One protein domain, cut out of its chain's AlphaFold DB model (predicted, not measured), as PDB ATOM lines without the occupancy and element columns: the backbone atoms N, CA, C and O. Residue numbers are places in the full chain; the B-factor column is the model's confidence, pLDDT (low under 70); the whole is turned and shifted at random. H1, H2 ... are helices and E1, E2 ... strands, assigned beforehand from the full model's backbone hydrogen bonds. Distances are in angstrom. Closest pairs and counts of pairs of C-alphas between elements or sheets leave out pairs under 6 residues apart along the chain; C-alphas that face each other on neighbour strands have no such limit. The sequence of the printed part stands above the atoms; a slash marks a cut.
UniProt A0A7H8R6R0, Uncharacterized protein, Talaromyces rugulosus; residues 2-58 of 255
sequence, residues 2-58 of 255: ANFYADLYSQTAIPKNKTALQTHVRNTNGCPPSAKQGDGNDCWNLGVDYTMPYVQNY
ATOM      1  N   ALA A   2      12.527  31.153  49.697       65.19
ATOM      2  CA  ALA A   2      13.931  30.972  49.287       65.19
ATOM      3  C   ALA A   2      14.077  30.646  47.785       65.19
ATOM      4  O   ALA A   2      14.865  31.292  47.106       65.19
ATOM      5  N   ASN A   3      13.237  29.745  47.266       80.06
ATOM      6  CA  ASN A   3      13.248  29.375  45.846       80.06
ATOM      7  C   ASN A   3      12.896  30.554  44.930       80.06
ATOM      8  O   ASN A   3      13.572  30.754  43.943       80.06
ATOM      9  N   PHE A   4      11.935  31.406  45.307       81.38
ATOM     10  CA  PHE A   4      11.569  32.588  44.513       81.38
ATOM     11  C   PHE A   4      12.757  33.524  44.262       81.38
ATOM     12  O   PHE A   4      12.975  33.940  43.135       81.38
ATOM     13  N   TYR A   5      13.534  33.850  45.300       79.06
ATOM     14  CA  TYR A   5      14.690  34.736  45.136       79.06
ATOM     15  C   TYR A   5      15.860  34.054  44.425       79.06
ATOM     16  O   TYR A   5      16.615  34.731  43.739       79.06
ATOM     17  N   ALA A   6      16.013  32.737  44.583       78.19
ATOM     18  CA  ALA A   6      16.995  31.973  43.821       78.19
ATOM     19  C   ALA A   6      16.627  31.934  42.330       78.19
ATOM     20  O   ALA A   6      17.486  32.168  41.489       78.19
ATOM     21  N   ASP A   7      15.349  31.718  42.018       75.38
ATOM     22  CA  ASP A   7      14.828  31.702  40.654       75.38
ATOM     23  C   ASP A   7      14.919  33.098  40.025       75.38
ATOM     24  O   ASP A   7      15.425  33.220  38.914       75.38
ATOM     25  N   LEU A   8      14.523  34.148  40.759       71.38
ATOM     26  CA  LEU A   8      14.673  35.548  40.349       71.38
ATOM     27  C   LEU A   8      16.133  35.856  40.011       71.38
ATOM     28  O   LEU A   8      16.425  36.272  38.900       71.38
ATOM     29  N   TYR A   9      17.061  35.553  40.919       69.69
ATOM     30  CA  TYR A   9      18.485  35.756  40.667       69.69
ATOM     31  C   TYR A   9      18.983  34.929  39.472       69.69
ATOM     32  O   TYR A   9      19.711  35.433  38.630       69.69
ATOM     33  N   SER A  10      18.559  33.672  39.334       65.06
ATOM     34  CA  SER A  10      18.987  32.829  38.209       65.06
ATOM     35  C   SER A  10      18.466  33.307  36.849       65.06
ATOM     36  O   SER A  10      19.118  33.083  35.835       65.06
ATOM     37  N   GLN A  11      17.295  33.950  36.825       61.78
ATOM     38  CA  GLN A  11      16.621  34.377  35.598       61.78
ATOM     39  C   GLN A  11      16.854  35.843  35.258       61.78
ATOM     40  O   GLN A  11      16.654  36.220  34.114       61.78
ATOM     41  N   THR A  12      17.204  36.685  36.227       59.88
ATOM     42  CA  THR A  12      17.314  38.135  36.014       59.88
ATOM     43  C   THR A  12      18.573  38.738  36.620       59.88
ATOM     44  O   THR A  12      18.784  39.933  36.467       59.88
ATOM     45  N   ALA A  13      19.372  37.945  37.337       62.31
ATOM     46  CA  ALA A  13      20.538  38.361  38.115       62.31
ATOM     47  C   ALA A  13      20.265  39.341  39.278       62.31
ATOM     48  O   ALA A  13      21.175  39.586  40.060       62.31
ATOM     49  N   ILE A  14      19.005  39.758  39.495       69.69
ATOM     50  CA  ILE A  14      18.606  40.702  40.555       69.69
ATOM     51  C   ILE A  14      18.793  40.077  41.945       69.69
ATOM     52  O   ILE A  14      18.110  39.097  42.283       69.69
ATOM     53  N   PRO A  15      19.659  40.638  42.812       73.38
ATOM     54  CA  PRO A  15      19.901  40.072  44.122       73.38
ATOM     55  C   PRO A  15      18.785  40.448  45.104       73.38
ATOM     56  O   PRO A  15      18.176  41.522  45.080       73.38
ATOM     57  N   LYS A  16      18.534  39.545  46.056       78.88
ATOM     58  CA  LYS A  16      17.465  39.697  47.054       78.88
ATOM     59  C   LYS A  16      17.562  41.000  47.860       78.88
ATOM     60  O   LYS A  16      16.534  41.547  48.241       78.88
ATOM     61  N   ASN A  17      18.770  41.484  48.154       80.31
ATOM     62  CA  ASN A  17      18.994  42.719  48.921       80.31
ATOM     63  C   ASN A  17      18.673  44.002  48.130       80.31
ATOM     64  O   ASN A  17      18.499  45.050  48.749       80.31
ATOM     65  N   LYS A  18      18.565  43.913  46.799       75.44
ATOM     66  CA  LYS A  18      18.132  44.994  45.901       75.44
ATOM     67  C   LYS A  18      16.676  44.835  45.443       75.44
ATOM     68  O   LYS A  18      16.209  45.539  44.554       75.44
ATOM     69  N   THR A  19      15.935  43.912  46.063       75.94
ATOM     70  CA  THR A  19      14.523  43.650  45.760       75.94
ATOM     71  C   THR A  19      13.655  43.868  46.994       75.94
ATOM     72  O   THR A  19      13.908  43.290  48.052       75.94
ATOM     73  N   ALA A  20      12.568  44.621  46.852       81.50
ATOM     74  CA  ALA A  20      11.523  44.725  47.864       81.50
ATOM     75  C   ALA A  20      10.205  44.158  47.332       81.50
ATOM     76  O   ALA A  20       9.816  44.430  46.202       81.50
ATOM     77  N   LEU A  21       9.499  43.385  48.157       83.62
ATOM     78  CA  LEU A  21       8.124  42.989  47.859       83.62
ATOM     79  C   LEU A  21       7.201  44.121  48.297       83.62
ATOM     80  O   LEU A  21       7.180  44.479  49.475       83.62
ATOM     81  N   GLN A  22       6.456  44.682  47.354       79.25
ATOM     82  CA  GLN A  22       5.552  45.798  47.600       79.25
ATOM     83  C   GLN A  22       4.162  45.514  47.055       79.25
ATOM     84  O   GLN A  22       3.937  44.594  46.269       79.25
ATOM     85  N   THR A  23       3.216  46.322  47.509       79.31
ATOM     86  CA  THR A  23       1.859  46.331  46.983       79.31
ATOM     87  C   THR A  23       1.781  47.380  45.886       79.31
ATOM     88  O   THR A  23       1.989  48.564  46.150       79.31
ATOM     89  N   HIS A  24       1.477  46.951  44.665       75.81
ATOM     90  CA  HIS A  24       1.221  47.846  43.549       75.81
ATOM     91  C   HIS A  24      -0.266  48.151  43.447       75.81
ATOM     92  O   HIS A  24      -1.104  47.265  43.578       75.81
ATOM     93  N   VAL A  25      -0.600  49.405  43.175       72.81
ATOM     94  CA  VAL A  25      -1.977  49.836  42.953       72.81
ATOM     95  C   VAL A  25      -2.063  50.297  41.502       72.81
ATOM     96  O   VAL A  25      -1.546  51.358  41.161       72.81
ATOM     97  N   ARG A  26      -2.678  49.474  40.644       63.31
ATOM     98  CA  ARG A  26      -2.749  49.686  39.187       63.31
ATOM     99  C   ARG A  26      -3.571  50.912  38.798       63.31
ATOM    100  O   ARG A  26      -3.312  51.502  37.760       63.31
ATOM    101  N   ASN A  27      -4.554  51.286  39.615       59.56
ATOM    102  CA  ASN A  27      -5.387  52.474  39.437       59.56
ATOM    103  C   ASN A  27      -5.685  53.100  40.799       59.56
ATOM    104  O   ASN A  27      -5.866  52.380  41.777       59.56
ATOM    105  N   THR A  28      -5.816  54.426  40.872       59.31
ATOM    106  CA  THR A  28      -6.414  55.069  42.046       59.31
ATOM    107  C   THR A  28      -7.825  54.514  42.229       59.31
ATOM    108  O   THR A  28      -8.720  54.791  41.434       59.31
ATOM    109  N   ASN A  29      -8.008  53.673  43.249       58.94
ATOM    110  CA  ASN A  29      -9.282  53.029  43.540       58.94
ATOM    111  C   ASN A  29     -10.336  54.101  43.827       58.94
ATOM    112  O   ASN A  29     -10.422  54.635  44.931       58.94
ATOM    113  N   GLY A  30     -11.136  54.431  42.810       61.78
ATOM    114  CA  GLY A  30     -12.311  55.291  42.909       61.78
ATOM    115  C   GLY A  30     -13.445  54.560  43.614       61.78
ATOM    116  O   GLY A  30     -14.517  54.379  43.041       61.78
ATOM    117  N   CYS A  31     -13.195  54.076  44.830       68.00
ATOM    118  CA  CYS A  31     -14.226  53.428  45.615       68.00
ATOM    119  C   CYS A  31     -15.251  54.469  46.075       68.00
ATOM    120  O   CYS A  31     -14.883  55.589  46.447       68.00
ATOM    121  N   PRO A  32     -16.552  54.132  46.041       70.06
ATOM    122  CA  PRO A  32     -17.585  55.040  46.503       70.06
ATOM    123  C   PRO A  32     -17.363  55.370  47.990       70.06
ATOM    124  O   PRO A  32     -16.902  54.505  48.736       70.06
ATOM    125  N   PRO A  33     -17.742  56.573  48.466       69.31
ATOM    126  CA  PRO A  33     -17.518  57.003  49.855       69.31
ATOM    127  C   PRO A  33     -18.119  56.077  50.926       69.31
ATOM    128  O   PRO A  33     -17.777  56.175  52.102       69.31
ATOM    129  N   SER A  34     -19.055  55.209  50.533       70.94
ATOM    130  CA  SER A  34     -19.708  54.218  51.387       70.94
ATOM    131  C   SER A  34     -18.901  52.933  51.594       70.94
ATOM    132  O   SER A  34     -19.210  52.201  52.533       70.94
ATOM    133  N   ALA A  35     -17.899  52.648  50.756       69.94
ATOM    134  CA  ALA A  35     -17.076  51.446  50.862       69.94
ATOM    135  C   ALA A  35     -15.980  51.626  51.922       69.94
ATOM    136  O   ALA A  35     -15.284  52.643  51.945       69.94
ATOM    137  N   LYS A  36     -15.762  50.618  52.767       65.81
ATOM    138  CA  LYS A  36     -14.718  50.607  53.804       65.81
ATOM    139  C   LYS A  36     -13.784  49.417  53.618       65.81
ATOM    140  O   LYS A  36     -14.201  48.350  53.195       65.81
ATOM    141  N   GLN A  37     -12.513  49.569  53.980       63.19
ATOM    142  CA  GLN A  37     -11.576  48.447  53.947       63.19
ATOM    143  C   GLN A  37     -12.063  47.327  54.887       63.19
ATOM    144  O   GLN A  37     -12.259  47.560  56.079       63.19
ATOM    145  N   GLY A  38     -12.270  46.124  54.344       63.59
ATOM    146  CA  GLY A  38     -12.737  44.961  55.109       63.59
ATOM    147  C   GLY A  38     -14.252  44.882  55.335       63.59
ATOM    148  O   GLY A  38     -14.689  44.068  56.144       63.59
ATOM    149  N   ASP A  39     -15.064  45.680  54.633       68.19
ATOM    150  CA  ASP A  39     -16.536  45.610  54.685       68.19
ATOM    151  C   ASP A  39     -17.149  44.448  53.872       68.19
ATOM    152  O   ASP A  39     -18.371  44.333  53.780       68.19
ATOM    153  N   GLY A  40     -16.308  43.585  53.291       64.06
ATOM    154  CA  GLY A  40     -16.716  42.484  52.412       64.06
ATOM    155  C   GLY A  40     -17.050  42.919  50.982       64.06
ATOM    156  O   GLY A  40     -17.364  42.074  50.150       64.06
ATOM    157  N   ASN A  41     -16.972  44.217  50.683       63.03
ATOM    158  CA  ASN A  41     -17.117  44.773  49.351       63.03
ATOM    159  C   ASN A  41     -15.698  44.966  48.795       63.03
ATOM    160  O   ASN A  41     -15.014  45.943  49.096       63.03
ATOM    161  N   ASP A  42     -15.227  44.004  47.999       67.94
ATOM    162  CA  ASP A  42     -13.838  43.896  47.515       67.94
ATOM    163  C   ASP A  42     -13.345  45.072  46.646       67.94
ATOM    164  O   ASP A  42     -12.254  45.006  46.092       67.94
ATOM    165  N   CYS A  43     -14.086  46.183  46.556       72.81
ATOM    166  CA  CYS A  43     -13.699  47.402  45.845       72.81
ATOM    167  C   CYS A  43     -12.286  47.872  46.204       72.81
ATOM    168  O   CYS A  43     -11.495  48.177  45.318       72.81
ATOM    169  N   TRP A  44     -11.946  47.888  47.497       66.31
ATOM    170  CA  TRP A  44     -10.619  48.309  47.959       66.31
ATOM    171  C   TRP A  44      -9.501  47.311  47.610       66.31
ATOM    172  O   TRP A  44      -8.332  47.688  47.655       66.31
ATOM    173  N   ASN A  45      -9.858  46.079  47.232       68.12
ATOM    174  CA  ASN A  45      -8.950  45.018  46.790       68.12
ATOM    175  C   ASN A  45      -8.878  44.909  45.250       68.12
ATOM    176  O   ASN A  45      -8.021  44.200  44.723       68.12
ATOM    177  N   LEU A  46      -9.757  45.596  44.508       68.81
ATOM    178  CA  LEU A  46      -9.700  45.644  43.046       68.81
ATOM    179  C   LEU A  46      -8.507  46.493  42.598       68.81
ATOM    180  O   LEU A  46      -8.225  47.540  43.171       68.81
ATOM    181  N   GLY A  47      -7.795  46.030  41.567       66.88
ATOM    182  CA  GLY A  47      -6.655  46.758  40.999       66.88
ATOM    183  C   GLY A  47      -5.422  46.830  41.904       66.88
ATOM    184  O   GLY A  47      -4.519  47.611  41.615       66.88
ATOM    185  N   VAL A  48      -5.367  46.030  42.973       72.62
ATOM    186  CA  VAL A  48      -4.221  45.959  43.882       72.62
ATOM    187  C   VAL A  48      -3.485  44.640  43.673       72.62
ATOM    188  O   VAL A  48      -4.051  43.566  43.865       72.62
ATOM    189  N   ASP A  49      -2.212  44.720  43.296       77.75
ATOM    190  CA  ASP A  49      -1.330  43.566  43.171       77.75
ATOM    191  C   ASP A  49      -0.429  43.497  44.403       77.75
ATOM    192  O   ASP A  49       0.472  44.314  44.607       77.75
ATOM    193  N   TYR A  50      -0.694  42.522  45.264       78.06
ATOM    194  CA  TYR A  50       0.089  42.303  46.473       78.06
ATOM    195  C   TYR A  50       1.353  41.504  46.171       78.06
ATOM    196  O   TYR A  50       1.348  40.590  45.348       78.06
ATOM    197  N   THR A  51       2.408  41.761  46.944       80.75
ATOM    198  CA  THR A  51       3.648  40.965  46.912       80.75
ATOM    199  C   THR A  51       4.353  41.005  45.550       80.75
ATOM    200  O   THR A  51       4.964  40.025  45.129       80.75
ATOM    201  N   MET A  52       4.276  42.139  44.853       76.31
ATOM    202  CA  MET A  52       5.009  42.352  43.610       76.31
ATOM    203  C   MET A  52       6.473  42.692  43.914       76.31
ATOM    204  O   MET A  52       6.731  43.533  44.779       76.31
ATOM    205  N   PRO A  53       7.446  42.050  43.249       73.19
ATOM    206  CA  PRO A  53       8.853  42.403  43.385       73.19
ATOM    207  C   PRO A  53       9.152  43.734  42.686       73.19
ATOM    208  O   PRO A  53       8.818  43.924  41.521       73.19
ATOM    209  N   TYR A  54       9.820  44.631  43.402       71.44
ATOM    210  CA  TYR A  54      10.337  45.902  42.903       71.44
ATOM    211  C   TYR A  54      11.840  45.979  43.119       71.44
ATOM    212  O   TYR A  54      12.329  45.630  44.198       71.44
ATOM    213  N   VAL A  55      12.553  46.504  42.124       71.38
ATOM    214  CA  VAL A  55      13.946  46.929  42.286       71.38
ATOM    215  C   VAL A  55      14.009  48.110  43.256       71.38
ATOM    216  O   VAL A  55      13.224  49.055  43.156       71.38
ATOM    217  N   GLN A  56      14.908  48.047  44.236       70.69
ATOM    218  CA  GLN A  56      15.102  49.081  45.251       70.69
ATOM    219  C   GLN A  56      16.569  49.201  45.661       70.69
ATOM    220  O   GLN A  56      17.325  48.237  45.608       70.69
ATOM    221  N   ASN A  57      16.941  50.384  46.161       68.88
ATOM    222  CA  ASN A  57      18.269  50.679  46.710       68.88
ATOM    223  C   ASN A  57      19.424  50.541  45.701       68.88
ATOM    224  O   ASN A  57      20.540  50.209  46.103       68.88
ATOM    225  N   TYR A  58      19.160  50.805  44.418       67.31
ATOM    226  CA  TYR A  58      20.217  51.052  43.438       67.31
ATOM    227  C   TYR A  58      20.741  52.472  43.590       67.31
ATOM    228  O   TYR A  58      19.983  53.431  43.747       67.31
TER     229      TYR A  58
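AT A GLANCE: This is residues 2 to 58 of the 255 residues of an uncharacterized protein of Talaromyces rugulosus (UniProt A0A7H8R6R0). A narrow two-stranded ribbon of E1 and E2 forms the middle of a long shape, with the helix H1 at the end where E1 begins and a wide loop, residues 26 to 41, with the short helix H2 at the other end. The printed part has 57 residues, with two named helices and two named strands in the order H1, E1, H2, E2. The sheet, in the order E1, E2, is antiparallel, and the class is mixed, helices and strands. The whole is only just extended, close to loose, with a radius of gyration of the C-alphas of 15.7 A, and only just elongated, with spans of 45 by 23 by 15 A.

HOW THE PARTS SIT: E1, residues 19 to 25, and E2, residues 48 to 55, are antiparallel neighbours, with 146 degrees between their directions. N 20 and O 54, 2.8 A apart, and N 49 and O 24, also 2.8 A apart, are within hydrogen-bond range. The C-alphas of Thr 23 and Tyr 50, which face each other, are 4.4 A apart. E2 bends by 74 degrees at residue 51. H1, residues 2 to 12, is apart from E2, and also apart from H2, residues 42 to 45. In H1 every O i to N i+4 pair is within hydrogen-bond range; H2 is too short for such a pair, and its one O i to N i+3 pair is within range.

IN THESE COORDINATES: E1 is 17.8 A long from first to last C-alpha, beginning at C-alpha 19 (14.523, 43.650, 45.760). E2 is 18.3 A long and ends at C-alpha 55 (13.946, 46.929, 42.286). H1 is 15.5 A long, from C-alpha 2 (13.931, 30.972, 49.287). H2 has four residues.

THE WHOLE: The two C-alphas farthest apart, of Ser 10 and Ser 34, are 46.1 A apart. The printed part has no cut. The link from E1 to H2 is long, with 16 residues, and that from H2 to E2 is tight. The mean pLDDT of the printed part is 70.8, and 28 residues are under 70, among them residues 9 to 14 and 35 to 42.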